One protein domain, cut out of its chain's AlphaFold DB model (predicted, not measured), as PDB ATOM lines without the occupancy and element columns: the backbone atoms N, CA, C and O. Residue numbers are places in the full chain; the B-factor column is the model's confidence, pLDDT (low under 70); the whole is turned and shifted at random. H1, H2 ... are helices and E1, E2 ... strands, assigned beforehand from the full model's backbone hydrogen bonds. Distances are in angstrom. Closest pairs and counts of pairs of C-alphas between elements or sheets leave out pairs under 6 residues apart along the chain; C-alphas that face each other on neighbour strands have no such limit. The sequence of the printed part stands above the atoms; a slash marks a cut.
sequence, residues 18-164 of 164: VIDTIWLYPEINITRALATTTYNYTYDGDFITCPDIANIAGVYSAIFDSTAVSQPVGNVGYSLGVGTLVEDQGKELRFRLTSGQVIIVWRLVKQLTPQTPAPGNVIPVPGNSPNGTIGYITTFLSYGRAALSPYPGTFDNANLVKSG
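This is residues 18 to 164 of the 164 residues of an uncharacterized protein of viral metagenome (UniProt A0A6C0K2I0). A four-stranded sheet, E2 E4 E5 E6, curled like part of a barrel, has two helices, H1 and H2, packed on it and crossing each other steeply; a short two-strand ladder, E1 with E3, sits by E6 and the last turns of H2. The long link of residues 112 to 133 reaches out to Pro 119 at one end of the longest axis, and Ser 99, in the turn between E4 and E5, is at the other. The printed part has 147 residues, with two named helices and seven named strands in the order E1 H1 E2 H2 E3 E4 E5 E6 E7. The larger sheet is mixed, E1 and E3 are antiparallel, and the class is mixed, helices and strands, with 72 residues, under half, in named elements. The whole is compact, with a radius of gyration of the C-alphas of 15.2 A, but elongated, spanning 50 by 30 by 29 A.

E1 is residues 22 to 24, beginning at C-alpha 22 (100.893, 113.737, 101.917). H1 is residues 27 to 36, 14.5 A, and E2 residues 47 to 50. H2, residues 53 to 69, is 24.2 A long, from C-alpha 53 at (89.608, 132.298, 101.557). E3 is residues 78 to 80. E4, residues 85 to 97, 31.0 A, bends by 80 degrees at residue 89. E5 is residues 102 to 111, 25.5 A; E6 residues 134 to 141, 20.6 A; E7 residues 160 to 163, ending at C-alpha 163 (113.255, 114.476, 91.469).

The sheet E2 E4 E5 E6 is strongly twisted. E2 is parallel to E4, with N 48 and O 94 2.8 A apart. E4, E5 and E6 form a meander, each strand the antiparallel neighbour of the one before, and the hairpins E4 and E5, E5 and E6; N 93 and O 106 are 2.9 A apart, N 137 and O 107 2.9 A. In two layers, helices on one face of a sheet, H1 and H2 are on this sheet. H2 has a height over the sheet of 11.0 A and lies over E2 and E4. H1 and H2 touch at a steep tilt of 61 degrees, opposite ways, closest at the C-alphas of Ala 33 and Ile 63, 5.0 A. In both helices every O i to N i+4 pair is within hydrogen-bond range. E1 and E3 are antiparallel, with N 24 and O 78 2.9 A apart. The closest C-alphas of E1 and E6, Leu 24 and Gly 135, are 4.8 A apart. E7 pairs with no named strand; E4 and E7 are near each other.

The C-alphas of Ser 99 and Pro 119, the two farthest apart, are 50.8 A apart. The printed part has no cut. The links E5 to E6 and E6 to E7 are long. Mean pLDDT of the printed part is 83.8; 31 residues are under 70, among them residues 117 to 122 and 143 to 154.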
ATOM      1  N   VAL A  18     108.800 114.421 101.096       66.25
ATOM      2  CA  VAL A  18     110.005 114.656 101.929       66.25
ATOM      3  C   VAL A  18     109.680 114.890 103.403       66.25
ATOM      4  O   VAL A  18     110.469 114.508 104.263       66.25
ATOM      5  N   ILE A  19     108.529 115.491 103.712       63.25
ATOM      6  CA  ILE A  19     108.123 115.843 105.080       63.25
ATOM      7  C   ILE A  19     106.632 115.539 105.253       63.25
ATOM      8  O   ILE A  19     105.843 115.833 104.360       63.25
ATOM      9  N   ASP A  20     106.251 114.998 106.410       65.81
ATOM     10  CA  ASP A  20     104.876 114.635 106.778       65.81
ATOM     11  C   ASP A  20     104.179 113.660 105.798       65.81
ATOM     12  O   ASP A  20     104.661 113.321 104.714       65.81
ATOM     13  N   THR A  21     103.014 113.166 106.203       68.69
ATOM     14  CA  THR A  21     102.109 112.433 105.317       68.69
ATOM     15  C   THR A  21     101.538 113.382 104.266       68.69
ATOM     16  O   THR A  21     101.082 114.471 104.611       68.69
ATOM     17  N   ILE A  22     101.530 112.968 102.996       81.75
ATOM     18  CA  ILE A  22     100.893 113.737 101.917       81.75
ATOM     19  C   ILE A  22      99.641 113.016 101.430       81.75
ATOM     20  O   ILE A  22      99.640 111.792 101.330       81.75
ATOM     21  N   TRP A  23      98.587 113.760 101.105       88.06
ATOM     22  CA  TRP A  23      97.328 113.210 100.617       88.06
ATOM     23  C   TRP A  23      97.236 113.269  99.093       88.06
ATOM     24  O   TRP A  23      97.649 114.244  98.460       88.06
ATOM     25  N   LEU A  24      96.681 112.211  98.505       92.06
ATOM     26  CA  LEU A  24      96.209 112.205  97.127       92.06
ATOM     27  C   LEU A  24      94.703 112.458  97.095       92.06
ATOM     28  O   LEU A  24      93.945 111.850  97.848       92.06
ATOM     29  N   TYR A  25      94.272 113.289  96.151       93.69
ATOM     30  CA  TYR A  25      92.866 113.599  95.901       93.69
ATOM     31  C   TYR A  25      92.444 113.050  94.531       93.69
ATOM     32  O   TYR A  25      92.673 113.705  93.509       93.69
ATOM     33  N   PRO A  26      91.870 111.835  94.453       94.81
ATOM     34  CA  PRO A  26      91.358 111.289  93.199       94.81
ATOM     35  C   PRO A  26      90.313 112.206  92.548       94.81
ATOM     36  O   PRO A  26      89.437 112.749  93.219       94.81
ATOM     37  N   GLU A  27      90.353 112.334  91.220       94.81
ATOM     38  CA  GLU A  27      89.479 113.248  90.460       94.81
ATOM     39  C   GLU A  27      87.979 112.956  90.643       94.81
ATOM     40  O   GLU A  27      87.154 113.873  90.656       94.81
ATOM     41  N   ILE A  28      87.626 111.687  90.872       93.88
ATOM     42  CA  ILE A  28      86.252 111.284  91.188       93.88
ATOM     43  C   ILE A  28      85.754 111.902  92.502       93.88
ATOM     44  O   ILE A  28      84.607 112.339  92.579       93.88
ATOM     45  N   ASN A  29      86.619 112.010  93.513       94.31
ATOM     46  CA  ASN A  29      86.261 112.571  94.814       94.31
ATOM     47  C   ASN A  29      86.136 114.091  94.750       94.31
ATOM     48  O   ASN A  29      85.254 114.643  95.408       94.31
ATOM     49  N   ILE A  30      86.960 114.739  93.918       95.88
ATOM     50  CA  ILE A  30      86.852 116.172  93.613       95.88
ATOM     51  C   ILE A  30      85.508 116.443  92.943       95.88
ATOM     52  O   ILE A  30      84.721 117.235  93.450       95.88
ATOM     53  N   THR A  31      85.201 115.730  91.855       95.62
ATOM     54  CA  THR A  31      83.928 115.880  91.131       95.62
ATOM     55  C   THR A  31      82.728 115.668  92.056       95.62
ATOM     56  O   THR A  31      81.795 116.469  92.053       95.62
ATOM     57  N   ARG A  32      82.768 114.625  92.894       94.94
ATOM     58  CA  ARG A  32      81.712 114.338  93.870       94.94
ATOM     59  C   ARG A  32      81.550 115.462  94.895       94.94
ATOM     60  O   ARG A  32      80.426 115.876  95.145       94.94
ATOM     61  N   ALA A  33      82.648 115.952  95.469       95.62
ATOM     62  CA  ALA A  33      82.612 117.015  96.468       95.62
ATOM     63  C   ALA A  33      82.090 118.330  95.887       95.62
ATOM     64  O   ALA A  33      81.241 118.977  96.494       95.62
ATOM     65  N   LEU A  34      82.554 118.701  94.690       97.00
ATOM     66  CA  LEU A  34      82.082 119.887  93.980       97.00
ATOM     67  C   LEU A  34      80.574 119.794  93.687       97.00
ATOM     68  O   LEU A  34      79.855 120.775  93.854       97.00
ATOM     69  N   ALA A  35      80.061 118.612  93.343       96.06
ATOM     70  CA  ALA A  35      78.633 118.423  93.093       96.06
ATOM     71  C   ALA A  35      77.738 118.597  94.339       96.06
ATOM     72  O   ALA A  35      76.538 118.815  94.187       96.06
ATOM     73  N   THR A  36      78.285 118.479  95.555       95.12
ATOM     74  CA  THR A  36      77.491 118.470  96.801       95.12
ATOM     75  C   THR A  36      77.837 119.580  97.787       95.12
ATOM     76  O   THR A  36      77.107 119.776  98.757       95.12
ATOM     77  N   THR A  37      78.960 120.269  97.599       95.81
ATOM     78  CA  THR A  37      79.401 121.332  98.505       95.81
ATOM     79  C   THR A  37      78.435 122.518  98.488       95.81
ATOM     80  O   THR A  37      77.904 122.891  97.444       95.81
ATOM     81  N   THR A  38      78.217 123.127  99.652       96.69
ATOM     82  CA  THR A  38      77.397 124.339  99.813       96.69
ATOM     83  C   THR A  38      78.225 125.624  99.771       96.69
ATOM     84  O   THR A  38      77.661 126.717  99.778       96.69
ATOM     85  N   TYR A  39      79.556 125.508  99.741       96.12
ATOM     86  CA  TYR A  39      80.458 126.647  99.608       96.12
ATOM     87  C   TYR A  39      80.404 127.214  98.191       96.12
ATOM     88  O   TYR A  39      80.286 126.474  97.216       96.12
ATOM     89  N   ASN A  40      80.515 128.534  98.069       97.31
ATOM     90  CA  ASN A  40      80.409 129.213  96.786       97.31
ATOM     91  C   ASN A  40      81.692 129.036  95.974       97.31
ATOM     92  O   ASN A  40      82.769 129.463  96.397       97.31
ATOM     93  N   TYR A  41      81.563 128.476  94.774       98.19
ATOM     94  CA  TYR A  41      82.660 128.355  93.826       98.19
ATOM     95  C   TYR A  41      82.153 128.372  92.379       98.19
ATOM     96  O   TYR A  41      80.980 128.115  92.105       98.19
ATOM     97  N   THR A  42      83.058 128.634  91.442       98.12
ATOM     98  CA  THR A  42      82.895 128.273  90.030       98.12
ATOM     99  C   THR A  42      84.032 127.351  89.608       98.12
ATOM    100  O   THR A  42      85.145 127.450  90.129       98.12
ATOM    101  N   TYR A  43      83.747 126.432  88.687       97.31
ATOM    102  CA  TYR A  43      84.720 125.477  88.165       97.31
ATOM    103  C   TYR A  43      84.652 125.430  86.641       97.31
ATOM    104  O   TYR A  43      83.575 125.236  86.080       97.31
ATOM    105  N   ASP A  44      85.796 125.622  85.986       94.12
ATOM    106  CA  ASP A  44      85.922 125.637  84.521       94.12
ATOM    107  C   ASP A  44      86.727 124.449  83.957       94.12
ATOM    108  O   ASP A  44      86.922 124.358  82.747       94.12
ATOM    109  N   GLY A  45      87.160 123.521  84.816       91.06
ATOM    110  CA  GLY A  45      88.011 122.382  84.456       91.06
ATOM    111  C   GLY A  45      89.450 122.507  84.957       91.06
ATOM    112  O   GLY A  45      90.033 121.502  85.362       91.06
ATOM    113  N   ASP A  46      89.983 123.730  85.017       92.88
ATOM    114  CA  ASP A  46      91.373 124.001  85.417       92.88
ATOM    115  C   ASP A  46      91.454 124.860  86.691       92.88
ATOM    116  O   ASP A  46      92.433 124.798  87.446       92.88
ATOM    117  N   PHE A  47      90.415 125.654  86.962       96.69
ATOM    118  CA  PHE A  47      90.331 126.560  88.098       96.69
ATOM    119  C   PHE A  47      89.074 126.330  88.927       96.69
ATOM    120  O   PHE A  47      87.956 126.415  88.427       96.69
ATOM    121  N   ILE A  48      89.265 126.170  90.235       98.12
ATOM    122  CA  ILE A  48      88.228 126.371  91.247       98.12
ATOM    123  C   ILE A  48      88.362 127.816  91.732       98.12
ATOM    124  O   ILE A  48      89.338 128.181  92.392       98.12
ATOM    125  N   THR A  49      87.400 128.661  91.369       98.19
ATOM    126  CA  THR A  49      87.394 130.084  91.730       98.19
ATOM    127  C   THR A  49      86.402 130.323  92.860       98.19
ATOM    128  O   THR A  49      85.223 130.020  92.715       98.19
ATOM    129  N   CYS A  50      86.868 130.874  93.977       97.06
ATOM    130  CA  CYS A  50      86.061 131.157  95.167       97.06
ATOM    131  C   CYS A  50      86.052 132.666  95.471       97.06
ATOM    132  O   CYS A  50      87.018 133.356  95.137       97.06
ATOM    133  N   PRO A  51      85.002 133.208  96.110       96.69
ATOM    134  CA  PRO A  51      84.926 134.636  96.428       96.69
ATOM    135  C   PRO A  51      85.939 135.075  97.497       96.69
ATOM    136  O   PRO A  51      86.435 136.196  97.444       96.69
ATOM    137  N   ASP A  52      86.268 134.200  98.447       92.88
ATOM    138  CA  ASP A  52      87.172 134.482  99.559       92.88
ATOM    139  C   ASP A  52      87.904 133.212 100.030       92.88
ATOM    140  O   ASP A  52      87.677 132.100  99.541       92.88
ATOM    141  N   ILE A  53      88.811 133.391 100.992       89.19
ATOM    142  CA  ILE A  53      89.608 132.298 101.557       89.19
ATOM    143  C   ILE A  53      88.758 131.297 102.352       89.19
ATOM    144  O   ILE A  53      89.102 130.117 102.393       89.19
ATOM    145  N   ALA A  54      87.643 131.737 102.942       89.81
ATOM    146  CA  ALA A  54      86.745 130.875 103.706       89.81
ATOM    147  C   ALA A  54      86.051 129.859 102.790       89.81
ATOM    148  O   ALA A  54      85.958 128.679 103.121       89.81
ATOM    149  N   ASN A  55      85.637 130.289 101.598       93.44
ATOM    150  CA  ASN A  55      85.070 129.403 100.588       93.44
ATOM    151  C   ASN A  55      86.125 128.453 100.005       93.44
ATOM    152  O   ASN A  55      85.818 127.279  99.818       93.44
ATOM    153  N   ILE A  56      87.377 128.894  99.806       93.56
ATOM    154  CA  ILE A  56      88.470 127.971  99.430       93.56
ATOM    155  C   ILE A  56      88.655 126.898 100.506       93.56
ATOM    156  O   ILE A  56      88.695 125.714 100.180       93.56
ATOM    157  N   ALA A  57      88.743 127.299 101.777       90.06
ATOM    158  CA  ALA A  57      88.868 126.389 102.913       90.06
ATOM    159  C   ALA A  57      87.708 125.386 102.975       90.06
ATOM    160  O   ALA A  57      87.927 124.186 103.149       90.06
ATOM    161  N   GLY A  58      86.481 125.862 102.767       91.44
ATOM    162  CA  GLY A  58      85.286 125.031 102.744       91.44
ATOM    163  C   GLY A  58      85.255 124.026 101.592       91.44
ATOM    164  O   GLY A  58      85.032 122.838 101.822       91.44
ATOM    165  N   VAL A  59      85.530 124.469 100.360       95.12
ATOM    166  CA  VAL A  59      85.601 123.580  99.186       95.12
ATOM    167  C   VAL A  59      86.710 122.543  99.354       95.12
ATOM    168  O   VAL A  59      86.487 121.363  99.091       95.12
ATOM    169  N   TYR A  60      87.884 122.960  99.827       93.25
ATOM    170  CA  TYR A  60      88.997 122.058 100.105       93.25
ATOM    171  C   TYR A  60      88.612 120.985 101.130       93.25
ATOM    172  O   TYR A  60      88.819 119.798 100.885       93.25
ATOM    173  N   SER A  61      87.983 121.393 102.236       90.19
ATOM    174  CA  SER A  61      87.526 120.477 103.288       90.19
ATOM    175  C   SER A  61      86.482 119.490 102.759       90.19
ATOM    176  O   SER A  61      86.593 118.296 103.004       90.19
ATOM    177  N   ALA A  62      85.533 119.944 101.935       92.44
ATOM    178  CA  ALA A  62      84.552 119.055 101.307       92.44
ATOM    179  C   ALA A  62      85.209 118.007 100.386       92.44
ATOM    180  O   ALA A  62      84.782 116.849 100.347       92.44
ATOM    181  N   ILE A  63      86.260 118.391  99.649       94.06
ATOM    182  CA  ILE A  63      87.047 117.457  98.828       94.06
ATOM    183  C   ILE A  63      87.793 116.457  99.713       94.06
ATOM    184  O   ILE A  63      87.804 115.260  99.400       94.06
ATOM    185  N   PHE A  64      88.390 116.923 100.809       89.81
ATOM    186  CA  PHE A  64      89.050 116.062 101.783       89.81
ATOM    187  C   PHE A  64      88.072 115.052 102.395       89.81
ATOM    188  O   PHE A  64      88.343 113.857 102.344       89.81
ATOM    189  N   ASP A  65      86.898 115.488 102.849       88.44
ATOM    190  CA  ASP A  65      85.877 114.616 103.441       88.44
ATOM    191  C   ASP A  65      85.373 113.566 102.442       88.44
ATOM    192  O   ASP A  65      85.313 112.372 102.748       88.44
ATOM    193  N   SER A  66      85.078 113.984 101.205       90.88
ATOM    194  CA  SER A  66      84.718 113.075 100.106       90.88
ATOM    195  C   SER A  66      85.812 112.027  99.860       90.88
ATOM    196  O   SER A  66      85.521 110.850  99.635       90.88
ATOM    197  N   THR A  67      87.076 112.444  99.960       90.12
ATOM    198  CA  THR A  67      88.252 111.586  99.784       90.12
ATOM    199  C   THR A  67      88.471 110.633 100.956       90.12
ATOM    200  O   THR A  67      88.808 109.468 100.738       90.12
ATOM    201  N   ALA A  68      88.251 111.089 102.186       86.31
ATOM    202  CA  ALA A  68      88.342 110.269 103.387       86.31
ATOM    203  C   ALA A  68      87.269 109.170 103.391       86.31
ATOM    204  O   ALA A  68      87.571 108.012 103.664       86.31
ATOM    205  N   VAL A  69      86.035 109.507 103.000       86.12
ATOM    206  CA  VAL A  69      84.911 108.557 102.936       86.12
ATOM    207  C   VAL A  69      85.076 107.516 101.825       86.12
ATOM    208  O   VAL A  69      84.547 106.412 101.942       86.12
ATOM    209  N   SER A  70      85.772 107.832 100.728       86.69
ATOM    210  CA  SER A  70      85.933 106.880  99.618       86.69
ATOM    211  C   SER A  70      86.963 105.776  99.898       86.69
ATOM    212  O   SER A  70      87.087 104.846  99.101       86.69
ATOM    213  N   GLN A  71      87.718 105.878 100.993       80.12
ATOM    214  CA  GLN A  71      88.627 104.837 101.462       80.12
ATOM    215  C   GLN A  71      87.915 103.855 102.406       80.12
ATOM    216  O   GLN A  71      86.959 104.235 103.082       80.12
ATOM    217  N   PRO A  72      88.356 102.582 102.476       67.50
ATOM    218  CA  PRO A  72      87.824 101.624 103.439       67.50
ATOM    219  C   PRO A  72      87.879 102.151 104.880       67.50
ATOM    220  O   PRO A  72      88.788 102.894 105.256       67.50
ATOM    221  N   VAL A  73      86.906 101.722 105.689       58.03
ATOM    222  CA  VAL A  73      86.742 102.127 107.093       58.03
ATOM    223  C   VAL A  73      88.053 101.938 107.868       58.03
ATOM    224  O   VAL A  73      88.568 100.825 107.948       58.03
ATOM    225  N   GLY A  74      88.571 103.026 108.448       57.03
ATOM    226  CA  GLY A  74      89.809 103.045 109.243       57.03
ATOM    227  C   GLY A  74      90.948 103.880 108.646       57.03
ATOM    228  O   GLY A  74      91.900 104.183 109.362       57.03
ATOM    229  N   ASN A  75      90.835 104.313 107.385       64.31
ATOM    230  CA  ASN A  75      91.833 105.153 106.720       64.31
ATOM    231  C   ASN A  75      91.321 106.582 106.519       64.31
ATOM    232  O   ASN A  75      90.246 106.792 105.966       64.31
ATOM    233  N   VAL A  76      92.119 107.581 106.898       68.00
ATOM    234  CA  VAL A  76      91.773 109.008 106.754       68.00
ATOM    235  C   VAL A  76      92.045 109.503 105.318       68.00
ATOM    236  O   VAL A  76      92.654 110.538 105.126       68.00
ATOM    237  N   GLY A  77      91.654 108.754 104.281       80.38
ATOM    238  CA  GLY A  77      91.928 109.099 102.873       80.38
ATOM    239  C   GLY A  77      93.186 108.444 102.278       80.38
ATOM    240  O   GLY A  77      93.715 107.467 102.811       80.38
ATOM    241  N   TYR A  78      93.643 108.940 101.120       87.50
ATOM    242  CA  TYR A  78      94.750 108.350 100.345       87.50
ATOM    243  C   TYR A  78      96.092 108.968 100.746       87.50
ATOM    244  O   TYR A  78      96.652 109.791 100.024       87.50
ATOM    245  N   SER A  79      96.606 108.583 101.913       88.31
ATOM    246  CA  SER A  79      97.909 109.050 102.393       88.31
ATOM    247  C   SER A  79      99.087 108.358 101.713       88.31
ATOM    248  O   SER A  79      99.060 107.156 101.436       88.31
ATOM    249  N   LEU A  80     100.167 109.113 101.545       87.25
ATOM    250  CA  LEU A  80     101.485 108.662 101.128       87.25
ATOM    251  C   LEU A  80     102.486 108.870 102.264       87.25
ATOM    252  O   LEU A  80     102.548 109.944 102.868       87.25
ATOM    253  N   GLY A  81     103.294 107.847 102.518       85.88
ATOM    254  CA  GLY A  81     104.435 107.914 103.418       85.88
ATOM    255  C   GLY A  81     105.562 108.776 102.850       85.88
ATOM    256  O   GLY A  81     105.645 108.992 101.637       85.88
ATOM    257  N   VAL A  82     106.452 109.247 103.723       86.12
ATOM    258  CA  VAL A  82     107.670 109.980 103.337       86.12
ATOM    259  C   VAL A  82     108.591 109.076 102.507       86.12
ATOM    260  O   VAL A  82     108.752 107.902 102.818       86.12
ATOM    261  N   GLY A  83     109.208 109.613 101.454       82.44
ATOM    262  CA  GLY A  83     110.043 108.865 100.509       82.44
ATOM    263  C   GLY A  83     109.264 108.209  99.363       82.44
ATOM    264  O   GLY A  83     109.842 107.473  98.563       82.44
ATOM    265  N   THR A  84     107.962 108.473  99.247       87.44
ATOM    266  CA  THR A  84     107.148 107.986  98.128       87.44
ATOM    267  C   THR A  84     107.485 108.759  96.858       87.44
ATOM    268  O   THR A  84     107.412 109.986  96.835       87.44
ATOM    269  N   LEU A  85     107.795 108.036  95.779       89.44
ATOM    270  CA  LEU A  85     107.941 108.593  94.439       89.44
ATOM    271  C   LEU A  85     106.582 108.662  93.747       89.44
ATOM    272  O   LEU A  85     105.807 107.696  93.763       89.44
ATOM    273  N   VAL A  86     106.324 109.789  93.092       91.31
ATOM    274  CA  VAL A  86     105.125 110.021  92.286       91.31
ATOM    275  C   VAL A  86     105.494 110.618  90.929       91.31
ATOM    276  O   VAL A  86     106.404 111.437  90.823       91.31
ATOM    277  N   GLU A  87     104.789 110.212  89.881       92.50
ATOM    278  CA  GLU A  87     104.993 110.680  88.508       92.50
ATOM    279  C   GLU A  87     103.974 111.756  88.140       92.50
ATOM    280  O   GLU A  87     102.770 111.494  88.178       92.50
ATOM    281  N   ASP A  88     104.443 112.931  87.720       92.38
ATOM    282  CA  ASP A  88     103.602 114.000  87.176       92.38
ATOM    283  C   ASP A  88     102.893 113.554  85.895       92.38
ATOM    284  O   ASP A  88     103.530 113.104  84.938       92.38
ATOM    285  N   GLN A  89     101.574 113.717  85.869       93.62
ATOM    286  CA  GLN A  89     100.739 113.415  84.709       93.62
ATOM    287  C   GLN A  89     100.489 114.654  83.829       93.62
ATOM    288  O   GLN A  89      99.825 114.550  82.802       93.62
ATOM    289  N   GLY A  90     101.024 115.826  84.200       89.00
ATOM    290  CA  GLY A  90     100.992 117.045  83.383       89.00
ATOM    291  C   GLY A  90      99.687 117.841  83.447       89.00
ATOM    292  O   GLY A  90      99.531 118.791  82.684       89.00
ATOM    293  N   LYS A  91      98.766 117.480  84.349       93.44
ATOM    294  CA  LYS A  91      97.509 118.200  84.597       93.44
ATOM    295  C   LYS A  91      97.593 118.965  85.913       93.44
ATOM    296  O   LYS A  91      98.083 118.431  86.910       93.44
ATOM    297  N   GLU A  92      97.096 120.196  85.918       94.88
ATOM    298  CA  GLU A  92      97.019 121.035  87.112       94.88
ATOM    299  C   GLU A  92      95.570 121.401  87.419       94.88
ATOM    300  O   GLU A  92      94.762 121.564  86.512       94.88
ATOM    301  N   LEU A  93      95.275 121.565  88.702       96.56
ATOM    302  CA  LEU A  93      94.044 122.158  89.201       96.56
ATOM    303  C   LEU A  93      94.431 123.278  90.159       96.56
ATOM    304  O   LEU A  93      95.265 123.088  91.047       96.56
ATOM    305  N   ARG A  94      93.869 124.470  89.973       96.50
ATOM    306  CA  ARG A  94      94.261 125.650  90.753       96.50
ATOM    307  C   ARG A  94      93.080 126.211  91.522       96.50
ATOM    308  O   ARG A  94      92.007 126.409  90.966       96.50
ATOM    309  N   PHE A  95      93.309 126.536  92.787       96.25
ATOM    310  CA  PHE A  95      92.336 127.230  93.620       96.25
ATOM    311  C   PHE A  95      92.707 128.701  93.634       96.25
ATOM    312  O   PHE A  95      93.838 129.049  93.993       96.25
ATOM    313  N   ARG A  96      91.777 129.566  93.238       95.81
ATOM    314  CA  ARG A  96      92.008 131.011  93.193       95.81
ATOM    315  C   ARG A  96      90.856 131.795  93.793       95.81
ATOM    316  O   ARG A  96      89.716 131.337  93.821       95.81
ATOM    317  N   LEU A  97      91.173 133.005  94.224       95.81
ATOM    318  CA  LEU A  97      90.179 134.009  94.568       95.81
ATOM    319  C   LEU A  97      89.612 134.657  93.299       95.81
ATOM    320  O   LEU A  97      90.277 134.683  92.259       95.81
ATOM    321  N   THR A  98      88.418 135.239  93.385       96.44
ATOM    322  CA  THR A  98      87.824 136.061  92.310       96.44
ATOM    323  C   THR A  98      88.700 137.257  91.927       96.44
ATOM    324  O   THR A  98      88.626 137.722  90.794       96.44
ATOM    325  N   SER A  99      89.589 137.706  92.821       92.31
ATOM    326  CA  SER A  99      90.637 138.699  92.533       92.31
ATOM    327  C   SER A  99      91.721 138.206  91.562       92.31
ATOM    328  O   SER A  99      92.551 138.995  91.117       92.31
ATOM    329  N   GLY A 100      91.750 136.908  91.245       92.12
ATOM    330  CA  GLY A 100      92.754 136.264  90.396       92.12
ATOM    331  C   GLY A 100      93.948 135.678  91.157       92.12
ATOM    332  O   GLY A 100      94.753 134.962  90.562       92.12
ATOM    333  N   GLN A 101      94.063 135.922  92.466       92.56
ATOM    334  CA  GLN A 101      95.152 135.381  93.279       92.56
ATOM    335  C   GLN A 101      95.044 133.854  93.410       92.56
ATOM    336  O   GLN A 101      94.047 133.342  93.917       92.56
ATOM    337  N   VAL A 102      96.094 133.132  93.009       93.25
ATOM    338  CA  VAL A 102      96.197 131.677  93.193       93.25
ATOM    339  C   VAL A 102      96.633 131.359  94.622       93.25
ATOM    340  O   VAL A 102      97.652 131.853  95.113       93.25
ATOM    341  N   ILE A 103      95.850 130.513  95.283       90.88
ATOM    342  CA  ILE A 103      96.084 130.078  96.659       90.88
ATOM    343  C   ILE A 103      96.727 128.700  96.697       90.88
ATOM    344  O   ILE A 103      97.718 128.517  97.397       90.88
ATOM    345  N   ILE A 104      96.208 127.758  95.909       92.25
ATOM    346  CA  ILE A 104      96.651 126.360  95.906       92.25
ATOM    347  C   ILE A 104      96.906 125.933  94.465       92.25
ATOM    348  O   ILE A 104      96.089 126.221  93.585       92.25
ATOM    349  N   VAL A 105      98.011 125.226  94.226       92.44
ATOM    350  CA  VAL A 105      98.203 124.463  92.985       92.44
ATOM    351  C   VAL A 105      98.283 122.992  93.325       92.44
ATOM    352  O   VAL A 105      99.118 122.556  94.126       92.44
ATOM    353  N   TRP A 106      97.412 122.246  92.672       94.00
ATOM    354  CA  TRP A 106      97.385 120.804  92.670       94.00
ATOM    355  C   TRP A 106      97.909 120.279  91.345       94.00
ATOM    356  O   TRP A 106      97.512 120.763  90.286       94.00
ATOM    357  N   ARG A 107      98.772 119.264  91.393       93.44
ATOM    358  CA  ARG A 107      99.209 118.524  90.200       93.44
ATOM    359  C   ARG A 107      98.679 117.108  90.244       93.44
ATOM    360  O   ARG A 107      98.727 116.474  91.294       93.44
ATOM    361  N   LEU A 108      98.200 116.610  89.112       94.56
ATOM    362  CA  LEU A 108      97.812 115.216  88.980       94.56
ATOM    363  C   LEU A 108      99.072 114.355  88.945       94.56
ATOM    364  O   LEU A 108      99.935 114.540  88.083       94.56
ATOM    365  N   VAL A 109      99.163 113.399  89.861       94.31
ATOM    366  CA  VAL A 109     100.294 112.483  89.939       94.31
ATOM    367  C   VAL A 109      99.831 111.036  89.998       94.31
ATOM    368  O   VAL A 109      98.709 110.733  90.406       94.31
ATOM    369  N   LYS A 110     100.724 110.129  89.611       94.31
ATOM    370  CA  LYS A 110     100.576 108.690  89.814       94.31
ATOM    371  C   LYS A 110     101.572 108.213  90.858       94.31
ATOM    372  O   LYS A 110     102.773 108.426  90.707       94.31
ATOM    373  N   GLN A 111     101.096 107.518  91.881       91.88
ATOM    374  CA  GLN A 111     101.954 106.872  92.867       91.88
ATOM    375  C   GLN A 111     102.801 105.771  92.209       91.88
ATOM    376  O   GLN A 111     102.257 104.830  91.629       91.88
ATOM    377  N   LEU A 112     104.127 105.873  92.320       89.62
ATOM    378  CA  LEU A 112     105.061 104.865  91.814       89.62
ATOM    379  C   LEU A 112     105.528 103.917  92.917       89.62
ATOM    380  O   LEU A 112     105.578 102.709  92.694       89.62
ATOM    381  N   THR A 113     105.853 104.446  94.102       87.75
ATOM    382  CA  THR A 113     106.334 103.615  95.214       87.75
ATOM    383  C   THR A 113     105.162 102.932  95.929       87.75
ATOM    384  O   THR A 113     104.238 103.621  96.378       87.75
ATOM    385  N   PRO A 114     105.170 101.593  96.070       85.81
ATOM    386  CA  PRO A 114     104.181 100.879  96.872       85.81
ATOM    387  C   PRO A 114     104.132 101.365  98.329       85.81
ATOM    388  O   PRO A 114     105.184 101.573  98.930       85.81
ATOM    389  N   GLN A 115     102.927 101.512  98.890       84.00
ATOM    390  CA  GLN A 115     102.719 101.816 100.315       84.00
ATOM    391  C   GLN A 115     102.661 100.553 101.181       84.00
ATOM    392  O   GLN A 115     102.783 100.622 102.393       84.00
ATOM    393  N   THR A 116     102.503  99.367 100.599       77.81
ATOM    394  CA  THR A 116     102.628  98.119 101.362       77.81
ATOM    395  C   THR A 116     104.096  97.685 101.373       77.81
ATOM    396  O   THR A 116     104.685  97.614 100.289       77.81
ATOM    397  N   PRO A 117     104.698  97.376 102.540       68.44
ATOM    398  CA  PRO A 117     106.054  96.843 102.596       68.44
ATOM    399  C   PRO A 117     106.188  95.604 101.705       68.44
ATOM    400  O   PRO A 117     105.391  94.671 101.805       68.44
ATOM    401  N   ALA A 118     107.193  95.597 100.833       64.38
ATOM    402  CA  ALA A 118     107.506  94.467  99.966       64.38
ATOM    403  C   ALA A 118     109.021  94.205  99.986       64.38
ATOM    404  O   ALA A 118     109.795  95.139 100.224       64.38
ATOM    405  N   PRO A 119     109.483  92.968  99.727       61.91
ATOM    406  CA  PRO A 119     110.912  92.688  99.621       61.91
ATOM    407  C   PRO A 119     111.565  93.608  98.575       61.91
ATOM    408  O   PRO A 119     111.189  93.587  97.407       61.91
ATOM    409  N   GLY A 120     112.518  94.443  99.002       66.25
ATOM    410  CA  GLY A 120     113.208  95.415  98.142       66.25
ATOM    411  C   GLY A 120     112.607  96.828  98.107       66.25
ATOM    412  O   GLY A 120     113.206  97.709  97.497       66.25
ATOM    413  N   ASN A 121     111.481  97.080  98.782       63.34
ATOM    414  CA  ASN A 121     110.930  98.423  98.965       63.34
ATOM    415  C   ASN A 121     110.392  98.595 100.391       63.34
ATOM    416  O   ASN A 121     109.305  98.116 100.728       63.34
ATOM    417  N   VAL A 122     111.164  99.299 101.216       65.19
ATOM    418  CA  VAL A 122     110.806  99.613 102.599       65.19
ATOM    419  C   VAL A 122     110.675 101.125 102.713       65.19
ATOM    420  O   VAL A 122     111.669 101.832 102.855       65.19
ATOM    421  N   ILE A 123     109.440 101.623 102.635       74.56
ATOM    422  CA  ILE A 123     109.134 102.964 103.133       74.56
ATOM    423  C   ILE A 123     109.095 102.860 104.667       74.56
ATOM    424  O   ILE A 123     108.338 102.031 105.172       74.56
ATOM    425  N   PRO A 124     109.875 103.665 105.418       72.00
ATOM    426  CA  PRO A 124     109.947 103.554 106.879       72.00
ATOM    427  C   PRO A 124     108.593 103.710 107.579       72.00
ATOM    428  O   PRO A 124     108.326 103.030 108.565       72.00
ATOM    429  N   VAL A 125     107.742 104.599 107.060       80.75
ATOM    430  CA  VAL A 125     106.384 104.847 107.557       80.75
ATOM    431  C   VAL A 125     105.447 104.956 106.352       80.75
ATOM    432  O   VAL A 125     105.382 106.026 105.740       80.75
ATOM    433  N   PRO A 126     104.787 103.861 105.939       82.69
ATOM    434  CA  PRO A 126     103.885 103.886 104.796       82.69
ATOM    435  C   PRO A 126     102.599 104.671 105.080       82.69
ATOM    436  O   PRO A 126     102.167 104.791 106.226       82.69
ATOM    437  N   GLY A 127     101.981 105.186 104.018       85.38
ATOM    438  CA  GLY A 127     100.616 105.708 104.044       85.38
ATOM    439  C   GLY A 127      99.572 104.634 103.716       85.38
ATOM    440  O   GLY A 127      99.890 103.459 103.559       85.38
ATOM    441  N   ASN A 128      98.315 105.055 103.569       86.88
ATOM    442  CA  ASN A 128      97.160 104.173 103.364       86.88
ATOM    443  C   ASN A 128      96.608 104.199 101.926       86.88
ATOM    444  O   ASN A 128      95.558 103.623 101.635       86.88
ATOM    445  N   SER A 129      97.288 104.872 101.000       87.69
ATOM    446  CA  SER A 129      96.924 104.871  99.583       87.69
ATOM    447  C   SER A 129      97.194 103.502  98.928       87.69
ATOM    448  O   SER A 129      98.328 103.016  98.985       87.69
ATOM    449  N   PRO A 130      96.207 102.884  98.243       88.56
ATOM    450  CA  PRO A 130      96.427 101.734  97.380       88.56
ATOM    451  C   PRO A 130      97.543 101.978  96.365       88.56
ATOM    452  O   PRO A 130      97.700 103.074  95.822       88.56
ATOM    453  N   ASN A 131      98.303 100.927  96.067       88.06
ATOM    454  CA  ASN A 131      99.416 101.008  95.129       88.06
ATOM    455  C   ASN A 131      98.948 101.455  93.739       88.06
ATOM    456  O   ASN A 131      97.996 100.908  93.187       88.06
ATOM    457  N   GLY A 132      99.649 102.431  93.161       88.19
ATOM    458  CA  GLY A 132      99.337 102.952  91.830       88.19
ATOM    459  C   GLY A 132      98.192 103.963  91.782       88.19
ATOM    460  O   GLY A 132      97.777 104.319  90.678       88.19
ATOM    461  N   THR A 133      97.699 104.434  92.934       92.19
ATOM    462  CA  THR A 133      96.673 105.484  93.000       92.19
ATOM    463  C   THR A 133      97.086 106.706  92.181       92.19
ATOM    464  O   THR A 133      98.237 107.151  92.217       92.19
ATOM    465  N   ILE A 134      96.118 107.243  91.439       94.88
ATOM    466  CA  ILE A 134      96.229 108.498  90.704       94.88
ATOM    467  C   ILE A 134      95.371 109.528  91.428       94.88
ATOM    468  O   ILE A 134      94.195 109.286  91.706       94.88
ATOM    469  N   GLY A 135      95.958 110.677  91.730       94.94
ATOM    470  CA  GLY A 135      95.260 111.752  92.418       94.94
ATOM    471  C   GLY A 135      96.040 113.049  92.363       94.94
ATOM    472  O   GLY A 135      97.223 113.077  92.023       94.94
ATOM    473  N   TYR A 136      95.348 114.136  92.663       94.38
ATOM    474  CA  TYR A 136      95.965 115.438  92.799       94.38
ATOM    475  C   TYR A 136      96.743 115.535  94.104       94.38
ATOM    476  O   TYR A 136      96.342 114.961  95.112       94.38
ATOM    477  N   ILE A 137      97.841 116.279  94.072       91.31
ATOM    478  CA  ILE A 137      98.694 116.532  95.229       91.31
ATOM    479  C   ILE A 137      99.041 118.015  95.309       91.31
ATOM    480  O   ILE A 137      99.253 118.665  94.281       91.31
ATOM    481  N   THR A 138      99.123 118.552  96.524       89.44
ATOM    482  CA  THR A 138      99.490 119.955  96.746       89.44
ATOM    483  C   THR A 138     100.967 120.188  96.438       89.44
ATOM    484  O   THR A 138     101.843 119.664  97.122       89.44
ATOM    485  N   THR A 139     101.255 121.007  95.423       87.12
ATOM    486  CA  THR A 139     102.630 121.402  95.056       87.12
ATOM    487  C   THR A 139     102.945 122.855  95.382       87.12
ATOM    488  O   THR A 139     104.108 123.246  95.392       87.12
ATOM    489  N   PHE A 140     101.919 123.668  95.616       85.88
ATOM    490  CA  PHE A 140     102.065 125.068  95.992       85.88
ATOM    491  C   PHE A 140     100.915 125.484  96.898       85.88
ATOM    492  O   PHE A 140      99.762 125.134  96.640       85.88
ATOM    493  N   LEU A 141     101.250 126.285  97.904       86.25
ATOM    494  CA  LEU A 141     100.312 126.942  98.798       86.25
ATOM    495  C   LEU A 141     100.851 128.347  99.100       86.25
ATOM    496  O   LEU A 141     101.941 128.475  99.657       86.25
ATOM    497  N   SER A 142     100.121 129.402  98.723       81.31
ATOM    498  CA  SER A 142     100.535 130.795  98.993       81.31
ATOM    499  C   SER A 142     100.173 131.277 100.398       81.31
ATOM    500  O   SER A 142     100.581 132.364 100.806       81.31
ATOM    501  N   TYR A 143      99.434 130.464 101.151       68.00
ATOM    502  CA  TYR A 143      99.053 130.728 102.531       68.00
ATOM    503  C   TYR A 143      99.964 129.929 103.476       68.00
ATOM    504  O   TYR A 143      99.976 128.704 103.450       68.00
ATOM    505  N   GLY A 144     100.791 130.616 104.268       52.59
ATOM    506  CA  GLY A 144     101.812 129.976 105.106       52.59
ATOM    507  C   GLY A 144     101.264 129.039 106.197       52.59
ATOM    508  O   GLY A 144     100.076 129.036 106.521       52.59
ATOM    509  N   ARG A 145     102.169 128.263 106.814       47.12
ATOM    510  CA  ARG A 145     101.875 127.347 107.934       47.12
ATOM    511  C   ARG A 145     101.299 128.112 109.149       47.12
ATOM    512  O   ARG A 145     101.993 128.895 109.786       47.12
ATOM    513  N   ALA A 146     100.023 127.862 109.442       42.88
ATOM    514  CA  ALA A 146      99.308 127.827 110.732       42.88
ATOM    515  C   ALA A 146      99.512 128.867 111.872       42.88
ATOM    516  O   ALA A 146      98.886 128.675 112.908       42.88
ATOM    517  N   ALA A 147     100.270 129.963 111.758       39.84
ATOM    518  CA  ALA A 147     100.362 130.930 112.879       39.84
ATOM    519  C   ALA A 147      99.480 132.189 112.735       39.84
ATOM    520  O   ALA A 147      99.132 132.802 113.737       39.84
ATOM    521  N   LEU A 148      99.106 132.579 111.510       39.16
ATOM    522  CA  LEU A 148      98.333 133.807 111.231       39.16
ATOM    523  C   LEU A 148      97.117 133.569 110.317       39.16
ATOM    524  O   LEU A 148      96.456 134.515 109.898       39.16
ATOM    525  N   SER A 149      96.830 132.305 109.996       43.88
ATOM    526  CA  SER A 149      95.636 131.916 109.245       43.88
ATOM    527  C   SER A 149      94.449 131.795 110.200       43.88
ATOM    528  O   SER A 149      94.605 131.123 111.219       43.88
ATOM    529  N   PRO A 150      93.254 132.326 109.876       46.72
ATOM    530  CA  PRO A 150      92.028 131.965 110.596       46.72
ATOM    531  C   PRO A 150      91.658 130.475 110.434       46.72
ATOM    532  O   PRO A 150      90.781 129.982 111.135       46.72
ATOM    533  N   TYR A 151      92.353 129.753 109.546       49.91
ATOM    534  CA  TYR A 151      92.181 128.335 109.228       49.91
ATOM    535  C   TYR A 151      93.518 127.571 109.356       49.91
ATOM    536  O   TYR A 151      94.110 127.165 108.347       49.91
ATOM    537  N   PRO A 152      94.099 127.450 110.564       48.62
ATOM    538  CA  PRO A 152      95.337 126.704 110.753       48.62
ATOM    539  C   PRO A 152      95.085 125.203 110.536       48.62
ATOM    540  O   PRO A 152      94.204 124.620 111.156       48.62
ATOM    541  N   GLY A 153      95.867 124.572 109.652       60.97
ATOM    542  CA  GLY A 153      95.785 123.128 109.387       60.97
ATOM    543  C   GLY A 153      94.708 122.691 108.389       60.97
ATOM    544  O   GLY A 153      94.499 121.495 108.232       60.97
ATOM    545  N   THR A 154      94.036 123.623 107.706       69.62
ATOM    546  CA  THR A 154      92.985 123.290 106.724       69.62
ATOM    547  C   THR A 154      93.525 122.854 105.365       69.62
ATOM    548  O   THR A 154      92.884 122.064 104.684       69.62
ATOM    549  N   PHE A 155      94.690 123.363 104.961       79.94
ATOM    550  CA  PHE A 155      95.336 122.991 103.705       79.94
ATOM    551  C   PHE A 155      96.550 122.111 103.976       79.94
ATOM    552  O   PHE A 155      97.289 122.351 104.935       79.94
ATOM    553  N   ASP A 156      96.794 121.149 103.091       75.88
ATOM    554  CA  ASP A 156      98.011 120.351 103.133       75.88
ATOM    555  C   ASP A 156      99.256 121.221 103.002       75.88
ATOM    556  O   ASP A 156      99.325 122.155 102.197       75.88
ATOM    557  N   ASN A 157     100.295 120.843 103.740       69.19
ATOM    558  CA  ASN A 157     101.615 121.413 103.542       69.19
ATOM    559  C   ASN A 157     102.182 120.937 102.193       69.19
ATOM    560  O   ASN A 157     102.150 119.749 101.866       69.19
ATOM    561  N   ALA A 158     102.746 121.862 101.414       67.31
ATOM    562  CA  ALA A 158     103.468 121.526 100.192       67.31
ATOM    563  C   ALA A 158     104.830 120.900 100.546       67.31
ATOM    564  O   ALA A 158     105.816 121.608 100.735       67.31
ATOM    565  N   ASN A 159     104.879 119.570 100.637       71.94
ATOM    566  CA  ASN A 159     106.051 118.826 101.120       71.94
ATOM    567  C   ASN A 159     106.704 117.931 100.046       71.94
ATOM    568  O   ASN A 159     107.260 116.867 100.343       71.94
ATOM    569  N   LEU A 160     106.620 118.352  98.783       73.62
ATOM    570  CA  LEU A 160     107.174 117.645  97.629       73.62
ATOM    571  C   LEU A 160     108.446 118.309  97.112       73.62
ATOM    572  O   LEU A 160     108.514 119.530  96.982       73.62
ATOM    573  N   VAL A 161     109.415 117.488  96.707       79.38
ATOM    574  CA  VAL A 161     110.608 117.946  95.985       79.38
ATOM    575  C   VAL A 161     110.654 117.284  94.616       79.38
ATOM    576  O   VAL A 161     110.437 116.080  94.482       79.38
ATOM    577  N   LYS A 162     110.928 118.081  93.578       78.56
ATOM    578  CA  LYS A 162     111.130 117.576  92.218       78.56
ATOM    579  C   LYS A 162     112.372 116.682  92.177       78.56
ATOM    580  O   LYS A 162     113.455 117.096  92.581       78.56
ATOM    581  N   SER A 163     112.215 115.482  91.639       69.25
ATOM    582  CA  SER A 163     113.255 114.476  91.469       69.25
ATOM    583  C   SER A 163     113.565 114.296  89.977       69.25
ATOM    584  O   SER A 163     112.836 113.580  89.294       69.25
ATOM    585  N   GLY A 164     114.657 114.917  89.502       57.84
ATOM    586  CA  GLY A 164     115.292 114.660  88.187       57.84
ATOM    587  C   GLY A 164     114.652 115.291  86.947       57.84
ATOM    588  O   GLY A 164     113.434 115.129  86.740       57.84
TER     589      GLY A 164